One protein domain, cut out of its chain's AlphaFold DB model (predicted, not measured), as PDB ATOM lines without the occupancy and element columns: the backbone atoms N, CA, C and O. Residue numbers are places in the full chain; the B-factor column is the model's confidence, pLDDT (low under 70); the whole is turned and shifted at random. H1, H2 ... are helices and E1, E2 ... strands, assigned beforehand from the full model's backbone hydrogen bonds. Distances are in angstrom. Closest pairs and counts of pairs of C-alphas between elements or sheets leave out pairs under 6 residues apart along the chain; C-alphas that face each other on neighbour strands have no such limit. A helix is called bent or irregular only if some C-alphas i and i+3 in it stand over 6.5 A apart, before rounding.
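AT A GLANCE: This is residues 10 to 60 of the 548 residues of the protein "DNA mismatch repair protein MutL" of Firmicutes bacterium CAG:170 (UniProt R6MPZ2). A small hairpin of two strands, E1 and E2, folds back along residues 22 to 33 of one long helix, H1, and an arm of residues 10 to 21, of which 18 to 21 belong to H1, sticks out at one end. The arm makes much of the length, and the last residues, 53 to 60, run back from the hairpin toward the end of H1 that is far from the arm. The printed part has 51 residues with one named helix and two named strands, in the order H1, E1, E2; the sheet has the order E1 - E2 and is antiparallel, and the class is mixed, helices and strands. The whole is loose, with a radius of gyration of the C-alphas of 13.4 A, and elongated, spanning 42 by 22 by 14 A.

HOW THE PARTS SIT: The sheet is made of E1, residues 42 to 45, and E2, residues 48 to 52, a hairpin joined by a tight link of 2 residues. The two strands are antiparallel, with 154 degrees between their N-to-C directions. The C-alphas of Arg 42 and His 52, which face each other, are 4.4 A apart. N 43 and O 51 are within hydrogen-bond range at 2.8 A, and so are N 48 and O 45 at 2.9 A. H1, residues 18 to 35, has 3 pairs of C-alphas within 8 A of E1; the closest are those of Val 29 and Phe 43, 7.4 A apart. H1 and E2 are near each other, with 6 pairs of C-alphas within 10 A. In H1, 13 of 14 O i to N i+4 pairs are within hydrogen-bond range, and the helix is not bent.

IN THESE COORDINATES: E1 runs from Arg 42, C-alpha at (-32.177, 8.069, 32.170), to Lys 45. E2 runs from Ala 48 to His 52, whose C-alpha is at (-31.751, 4.668, 34.984), and is the longest strand by residues. H1 runs from Asp 18, C-alpha at (-25.475, 24.149, 40.505), to Ala 35, and measures 25.8 A from first to last C-alpha. Residues 36 to 41 form the short link from H1 to E1.

THE WHOLE: The two C-alphas farthest apart are those of Ala 10 and Asp 58, at 43.5 A. Residues 10 to 21 stand free; without them the body has 39 residues, spans 28 by 17 by 13 A and has a radius of gyration of 10.1 A. The printed part has no cut, and neither link is long. The mean pLDDT of the printed part of this predicted model is 91.0, and no printed residue is under 70.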
ATOM      1  N   ALA A  10     -32.461  39.505  35.925       92.50
ATOM      2  CA  ALA A  10     -33.208  39.502  37.181       92.50
ATOM      3  C   ALA A  10     -33.605  38.084  37.640       92.50
ATOM      4  O   ALA A  10     -33.563  37.816  38.833       92.50
ATOM      5  N   ARG A  11     -33.942  37.168  36.716       90.69
ATOM      6  CA  ARG A  11     -34.246  35.756  37.028       90.69
ATOM      7  C   ARG A  11     -32.986  34.940  37.290       90.69
ATOM      8  O   ARG A  11     -32.994  34.103  38.183       90.69
ATOM      9  N   MET A  12     -31.901  35.226  36.568       89.81
ATOM     10  CA  MET A  12     -30.606  34.567  36.769       89.81
ATOM     11  C   MET A  12     -30.098  34.731  38.215       89.81
ATOM     12  O   MET A  12     -29.574  33.785  38.788       89.81
ATOM     13  N   LYS A  13     -30.355  35.886  38.853       91.25
ATOM     14  CA  LYS A  13     -30.047  36.136  40.277       91.25
ATOM     15  C   LYS A  13     -30.830  35.280  41.288       91.25
ATOM     16  O   LYS A  13     -30.461  35.278  42.456       91.25
ATOM     17  N   PHE A  14     -31.897  34.588  40.878       91.81
ATOM     18  CA  PHE A  14     -32.646  33.657  41.737       91.81
ATOM     19  C   PHE A  14     -32.210  32.192  41.573       91.81
ATOM     20  O   PHE A  14     -32.708  31.340  42.310       91.81
ATOM     21  N   MET A  15     -31.304  31.885  40.635       89.69
ATOM     22  CA  MET A  15     -30.701  30.553  40.556       89.69
ATOM     23  C   MET A  15     -29.853  30.294  41.802       89.69
ATOM     24  O   MET A  15     -29.105  31.163  42.254       89.69
ATOM     25  N   LYS A  16     -29.977  29.092  42.359       93.50
ATOM     26  CA  LYS A  16     -29.136  28.617  43.461       93.50
ATOM     27  C   LYS A  16     -27.836  28.034  42.902       93.50
ATOM     28  O   LYS A  16     -27.575  28.095  41.704       93.50
ATOM     29  N   SER A  17     -27.006  27.463  43.773       94.31
ATOM     30  CA  SER A  17     -25.812  26.734  43.336       94.31
ATOM     31  C   SER A  17     -26.172  25.554  42.426       94.31
ATOM     32  O   SER A  17     -27.208  24.909  42.609       94.31
ATOM     33  N   ASP A  18     -25.277  25.218  41.497       92.12
ATOM     34  CA  ASP A  18     -25.475  24.149  40.505       92.12
ATOM     35  C   ASP A  18     -25.864  22.806  41.144       92.12
ATOM     36  O   ASP A  18     -26.643  22.039  40.586       92.12
ATOM     37  N   MET A  19     -25.366  22.525  42.354       91.44
ATOM     38  CA  MET A  19     -25.724  21.332  43.126       91.44
ATOM     39  C   MET A  19     -27.188  21.347  43.595       91.44
ATOM     40  O   MET A  19     -27.841  20.303  43.580       91.44
ATOM     41  N   ALA A  20     -27.721  22.505  43.991       92.31
ATOM     42  CA  ALA A  20     -29.113  22.653  44.399       92.31
ATOM     43  C   ALA A  20     -30.061  22.572  43.192       92.31
ATOM     44  O   ALA A  20     -31.058  21.852  43.251       92.31
ATOM     45  N   GLU A  21     -29.723  23.230  42.078       92.88
ATOM     46  CA  GLU A  21     -30.515  23.161  40.842       92.88
ATOM     47  C   GLU A  21     -30.480  21.754  40.223       92.88
ATOM     48  O   GLU A  21     -31.526  21.198  39.888       92.88
ATOM     49  N   ALA A  22     -29.312  21.100  40.168       91.31
ATOM     50  CA  ALA A  22     -29.206  19.706  39.733       91.31
ATOM     51  C   ALA A  22     -30.014  18.755  40.632       91.31
ATOM     52  O   ALA A  22     -30.645  17.830  40.125       91.31
ATOM     53  N   SER A  23     -30.060  19.004  41.946       91.38
ATOM     54  CA  SER A  23     -30.904  18.240  42.876       91.38
ATOM     55  C   SER A  23     -32.400  18.476  42.633       91.38
ATOM     56  O   SER A  23     -33.189  17.536  42.724       91.38
ATOM     57  N   ALA A  24     -32.807  19.698  42.277       91.44
ATOM     58  CA  ALA A  24     -34.193  20.022  41.940       91.44
ATOM     59  C   ALA A  24     -34.640  19.378  40.614       91.44
ATOM     60  O   ALA A  24     -35.746  18.836  40.539       91.44
ATOM     61  N   VAL A  25     -33.770  19.374  39.595       93.06
ATOM     62  CA  VAL A  25     -33.991  18.662  38.324       93.06
ATOM     63  C   VAL A  25     -34.038  17.150  38.553       93.06
ATOM     64  O   VAL A  25     -34.963  16.493  38.081       93.06
ATOM     65  N   PHE A  26     -33.110  16.596  39.336       93.12
ATOM     66  CA  PHE A  26     -33.108  15.175  39.683       93.12
ATOM     67  C   PHE A  26     -34.403  14.767  40.397       93.12
ATOM     68  O   PHE A  26     -35.061  13.808  39.997       93.12
ATOM     69  N   ALA A  27     -34.843  15.554  41.383       91.25
ATOM     70  CA  ALA A  27     -36.115  15.350  42.067       91.25
ATOM     71  C   ALA A  27     -37.344  15.557  41.161       91.25
ATOM     72  O   ALA A  27     -38.429  15.109  41.521       91.25
ATOM     73  N   ALA A  28     -37.232  16.236  40.012       91.94
ATOM     74  CA  ALA A  28     -38.282  16.257  38.991       91.94
ATOM     75  C   ALA A  28     -38.318  14.942  38.204       91.94
ATOM     76  O   ALA A  28     -39.366  14.306  38.165       91.94
ATOM     77  N   VAL A  29     -37.177  14.476  37.683       93.31
ATOM     78  CA  VAL A  29     -37.099  13.202  36.941       93.31
ATOM     79  C   VAL A  29     -37.564  12.019  37.800       93.31
ATOM     80  O   VAL A  29     -38.322  11.188  37.316       93.31
ATOM     81  N   GLN A  30     -37.206  11.977  39.089       92.00
ATOM     82  CA  GLN A  30     -37.712  10.955  40.019       92.00
ATOM     83  C   GLN A  30     -39.243  10.940  40.145       92.00
ATOM     84  O   GLN A  30     -39.822   9.878  40.338       92.00
ATOM     85  N   ARG A  31     -39.911  12.102  40.075       91.88
ATOM     86  CA  ARG A  31     -41.375  12.181  40.204       91.88
ATOM     87  C   ARG A  31     -42.066  11.655  38.955       91.88
ATOM     88  O   ARG A  31     -42.964  10.835  39.090       91.88
ATOM     89  N   GLU A  32     -41.606  12.051  37.770       91.69
ATOM     90  CA  GLU A  32     -42.142  11.519  36.509       91.69
ATOM     91  C   GLU A  32     -41.877  10.003  36.385       91.69
ATOM     92  O   GLU A  32     -42.763   9.255  35.988       91.69
ATOM     93  N   ALA A  33     -40.712   9.522  36.832       92.38
ATOM     94  CA  ALA A  33     -40.356   8.097  36.822       92.38
ATOM     95  C   ALA A  33     -41.073   7.237  37.888       92.38
ATOM     96  O   ALA A  33     -41.071   6.011  37.787       92.38
ATOM     97  N   LEU A  34     -41.689   7.855  38.905       91.31
ATOM     98  CA  LEU A  34     -42.599   7.192  39.855       91.31
ATOM     99  C   LEU A  34     -44.071   7.257  39.403       91.31
ATOM    100  O   LEU A  34     -44.851   6.367  39.753       91.31
ATOM    101  N   ALA A  35     -44.439   8.286  38.631       91.25
ATOM    102  CA  ALA A  35     -45.743   8.397  37.979       91.25
ATOM    103  C   ALA A  35     -45.901   7.368  36.851       91.25
ATOM    104  O   ALA A  35     -46.922   6.691  36.788       91.25
ATOM    105  N   HIS A  36     -44.872   7.248  36.005       91.12
ATOM    106  CA  HIS A  36     -44.888   6.499  34.750       91.12
ATOM    107  C   HIS A  36     -43.850   5.355  34.742       91.12
ATOM    108  O   HIS A  36     -42.804   5.474  34.092       91.12
ATOM    109  N   PRO A  37     -44.080   4.247  35.479       90.00
ATOM    110  CA  PRO A  37     -43.172   3.094  35.514       90.00
ATOM    111  C   PRO A  37     -43.057   2.347  34.168       90.00
ATOM    112  O   PRO A  37     -42.140   1.543  33.993       90.00
ATOM    113  N   GLU A  38     -43.959   2.608  33.220       91.88
ATOM    114  CA  GLU A  38     -43.940   2.135  31.830       91.88
ATOM    115  C   GLU A  38     -42.965   2.906  30.920       91.88
ATOM    116  O   GLU A  38     -42.809   2.574  29.746       91.88
ATOM    117  N   ILE A  39     -42.299   3.944  31.442       93.12
ATOM    118  CA  ILE A  39     -41.324   4.754  30.706       93.12
ATOM    119  C   ILE A  39     -39.927   4.562  31.313       93.12
ATOM    120  O   ILE A  39     -39.705   4.736  32.513       93.12
ATOM    121  N   SER A  40     -38.949   4.233  30.465       92.88
ATOM    122  CA  SER A  40     -37.535   4.246  30.853       92.88
ATOM    123  C   SER A  40     -37.018   5.685  30.904       92.88
ATOM    124  O   SER A  40     -36.980   6.393  29.893       92.88
ATOM    125  N   PHE A  41     -36.596   6.119  32.089       93.44
ATOM    126  CA  PHE A  41     -35.948   7.405  32.319       93.44
ATOM    127  C   PHE A  41     -34.457   7.193  32.558       93.44
ATOM    128  O   PHE A  41     -34.061   6.351  33.361       93.44
ATOM    129  N   ARG A  42     -33.621   8.015  31.918       93.38
ATOM    130  CA  ARG A  42     -32.177   8.069  32.170       93.38
ATOM    131  C   ARG A  42     -31.751   9.499  32.474       93.38
ATOM    132  O   ARG A  42     -31.902  10.382  31.631       93.38
ATOM    133  N   PHE A  43     -31.191   9.717  33.660       93.44
ATOM    134  CA  PHE A  43     -30.672  11.009  34.097       93.44
ATOM    135  C   PHE A  43     -29.142  11.006  34.104       93.44
ATOM    136  O   PHE A  43     -28.502  10.206  34.792       93.44
ATOM    137  N   LEU A  44     -28.573  11.930  33.332       93.12
ATOM    138  CA  LEU A  44     -27.139  12.150  33.177       93.12
ATOM    139  C   LEU A  44     -26.794  13.516  33.776       93.12
ATOM    140  O   LEU A  44     -27.357  14.528  33.354       93.12
ATOM    141  N   LYS A  45     -25.852  13.551  34.720       90.31
ATOM    142  CA  LYS A  45     -25.291  14.785  35.280       90.31
ATOM    143  C   LYS A  45     -23.809  14.848  34.929       90.31
ATOM    144  O   LYS A  45     -23.074  13.909  35.211       90.31
ATOM    145  N   ASP A  46     -23.378  15.936  34.295       88.81
ATOM    146  CA  ASP A  46     -21.970  16.190  33.949       88.81
ATOM    147  C   ASP A  46     -21.319  15.048  33.121       88.81
ATOM    148  O   ASP A  46     -20.116  14.815  33.171       88.81
ATOM    149  N   GLY A  47     -22.138  14.312  32.353       88.19
ATOM    150  CA  GLY A  47     -21.749  13.130  31.571       88.19
ATOM    151  C   GLY A  47     -21.838  11.788  32.317       88.19
ATOM    152  O   GLY A  47     -21.856  10.747  31.665       88.19
ATOM    153  N   ALA A  48     -21.952  11.791  33.647       90.88
ATOM    154  CA  ALA A  48     -22.124  10.589  34.459       90.88
ATOM    155  C   ALA A  48     -23.608  10.214  34.613       90.88
ATOM    156  O   ALA A  48     -24.461  11.067  34.867       90.88
ATOM    157  N   GLU A  49     -23.928   8.926  34.499       91.50
ATOM    158  CA  GLU A  49     -25.278   8.416  34.765       91.50
ATOM    159  C   GLU A  49     -25.545   8.402  36.281       91.50
ATOM    160  O   GLU A  49     -24.674   8.038  37.070       91.50
ATOM    161  N   GLN A  50     -26.725   8.869  36.693       89.00
ATOM    162  CA  GLN A  50     -27.119   9.001  38.106       89.00
ATOM    163  C   GLN A  50     -28.403   8.227  38.436       89.00
ATOM    164  O   GLN A  50     -28.611   7.835  39.580       89.00
ATOM    165  N   LEU A  51     -29.266   8.009  37.441       89.31
ATOM    166  CA  LEU A  51     -30.472   7.190  37.540       89.31
ATOM    167  C   LEU A  51     -30.803   6.624  36.161       89.31
ATOM    168  O   LEU A  51     -30.761   7.349  35.167       89.31
ATOM    169  N   HIS A  52     -31.192   5.355  36.138       91.62
ATOM    170  CA  HIS A  52     -31.751   4.668  34.984       91.62
ATOM    171  C   HIS A  52     -32.891   3.764  35.469       91.62
ATOM    172  O   HIS A  52     -32.691   2.991  36.409       91.62
ATOM    173  N   THR A  53     -34.077   3.881  34.867       91.38
ATOM    174  CA  THR A  53     -35.224   3.000  35.140       91.38
ATOM    175  C   THR A  53     -35.510   2.082  33.959       91.38
ATOM    176  O   THR A  53     -35.301   2.466  32.808       91.38
ATOM    177  N   SER A  54     -35.997   0.867  34.227       86.38
ATOM    178  CA  SER A  54     -36.194  -0.132  33.165       86.38
ATOM    179  C   SER A  54     -37.317   0.222  32.184       86.38
ATOM    180  O   SER A  54     -37.179  -0.023  30.990       86.38
ATOM    181  N   GLY A  55     -38.421   0.799  32.675       87.25
ATOM    182  CA  GLY A  55     -39.647   1.004  31.890       87.25
ATOM    183  C   GLY A  55     -40.570  -0.223  31.800       87.25
ATOM    184  O   GLY A  55     -41.482  -0.233  30.983       87.25
ATOM    185  N   ASP A  56     -40.357  -1.257  32.627       86.44
ATOM    186  CA  ASP A  56     -41.092  -2.536  32.570       86.44
ATOM    187  C   ASP A  56     -42.564  -2.454  33.050       86.44
ATOM    188  O   ASP A  56     -43.259  -3.468  33.091       86.44
ATOM    189  N   GLY A  57     -43.043  -1.285  33.493       82.69
ATOM    190  CA  GLY A  57     -44.381  -1.101  34.070       82.69
ATOM    191  C   GLY A  57     -44.521  -1.537  35.537       82.69
ATOM    192  O   GLY A  57     -45.424  -1.059  36.226       82.69
ATOM    193  N   ASP A  58     -43.618  -2.373  36.070       87.12
ATOM    194  CA  ASP A  58     -43.610  -2.696  37.504       87.12
ATOM    195  C   ASP A  58     -43.176  -1.487  38.348       87.12
ATOM    196  O   ASP A  58     -41.995  -1.147  38.483       87.12
ATOM    197  N   ARG A  59     -44.162  -0.869  39.002       86.38
ATOM    198  CA  ARG A  59     -43.955   0.249  39.924       86.38
ATOM    199  C   ARG A  59     -43.080  -0.129  41.123       86.38
ATOM    200  O   ARG A  59     -42.372   0.732  41.638       86.38
ATOM    201  N   ARG A  60     -43.053  -1.397  41.557       89.56
ATOM    202  CA  ARG A  60     -42.179  -1.856  42.650       89.56
ATOM    203  C   ARG A  60     -40.709  -1.882  42.218       89.56
ATOM    204  O   ARG A  60     -39.852  -1.468  43.002       89.56
TER     205      ARG A  60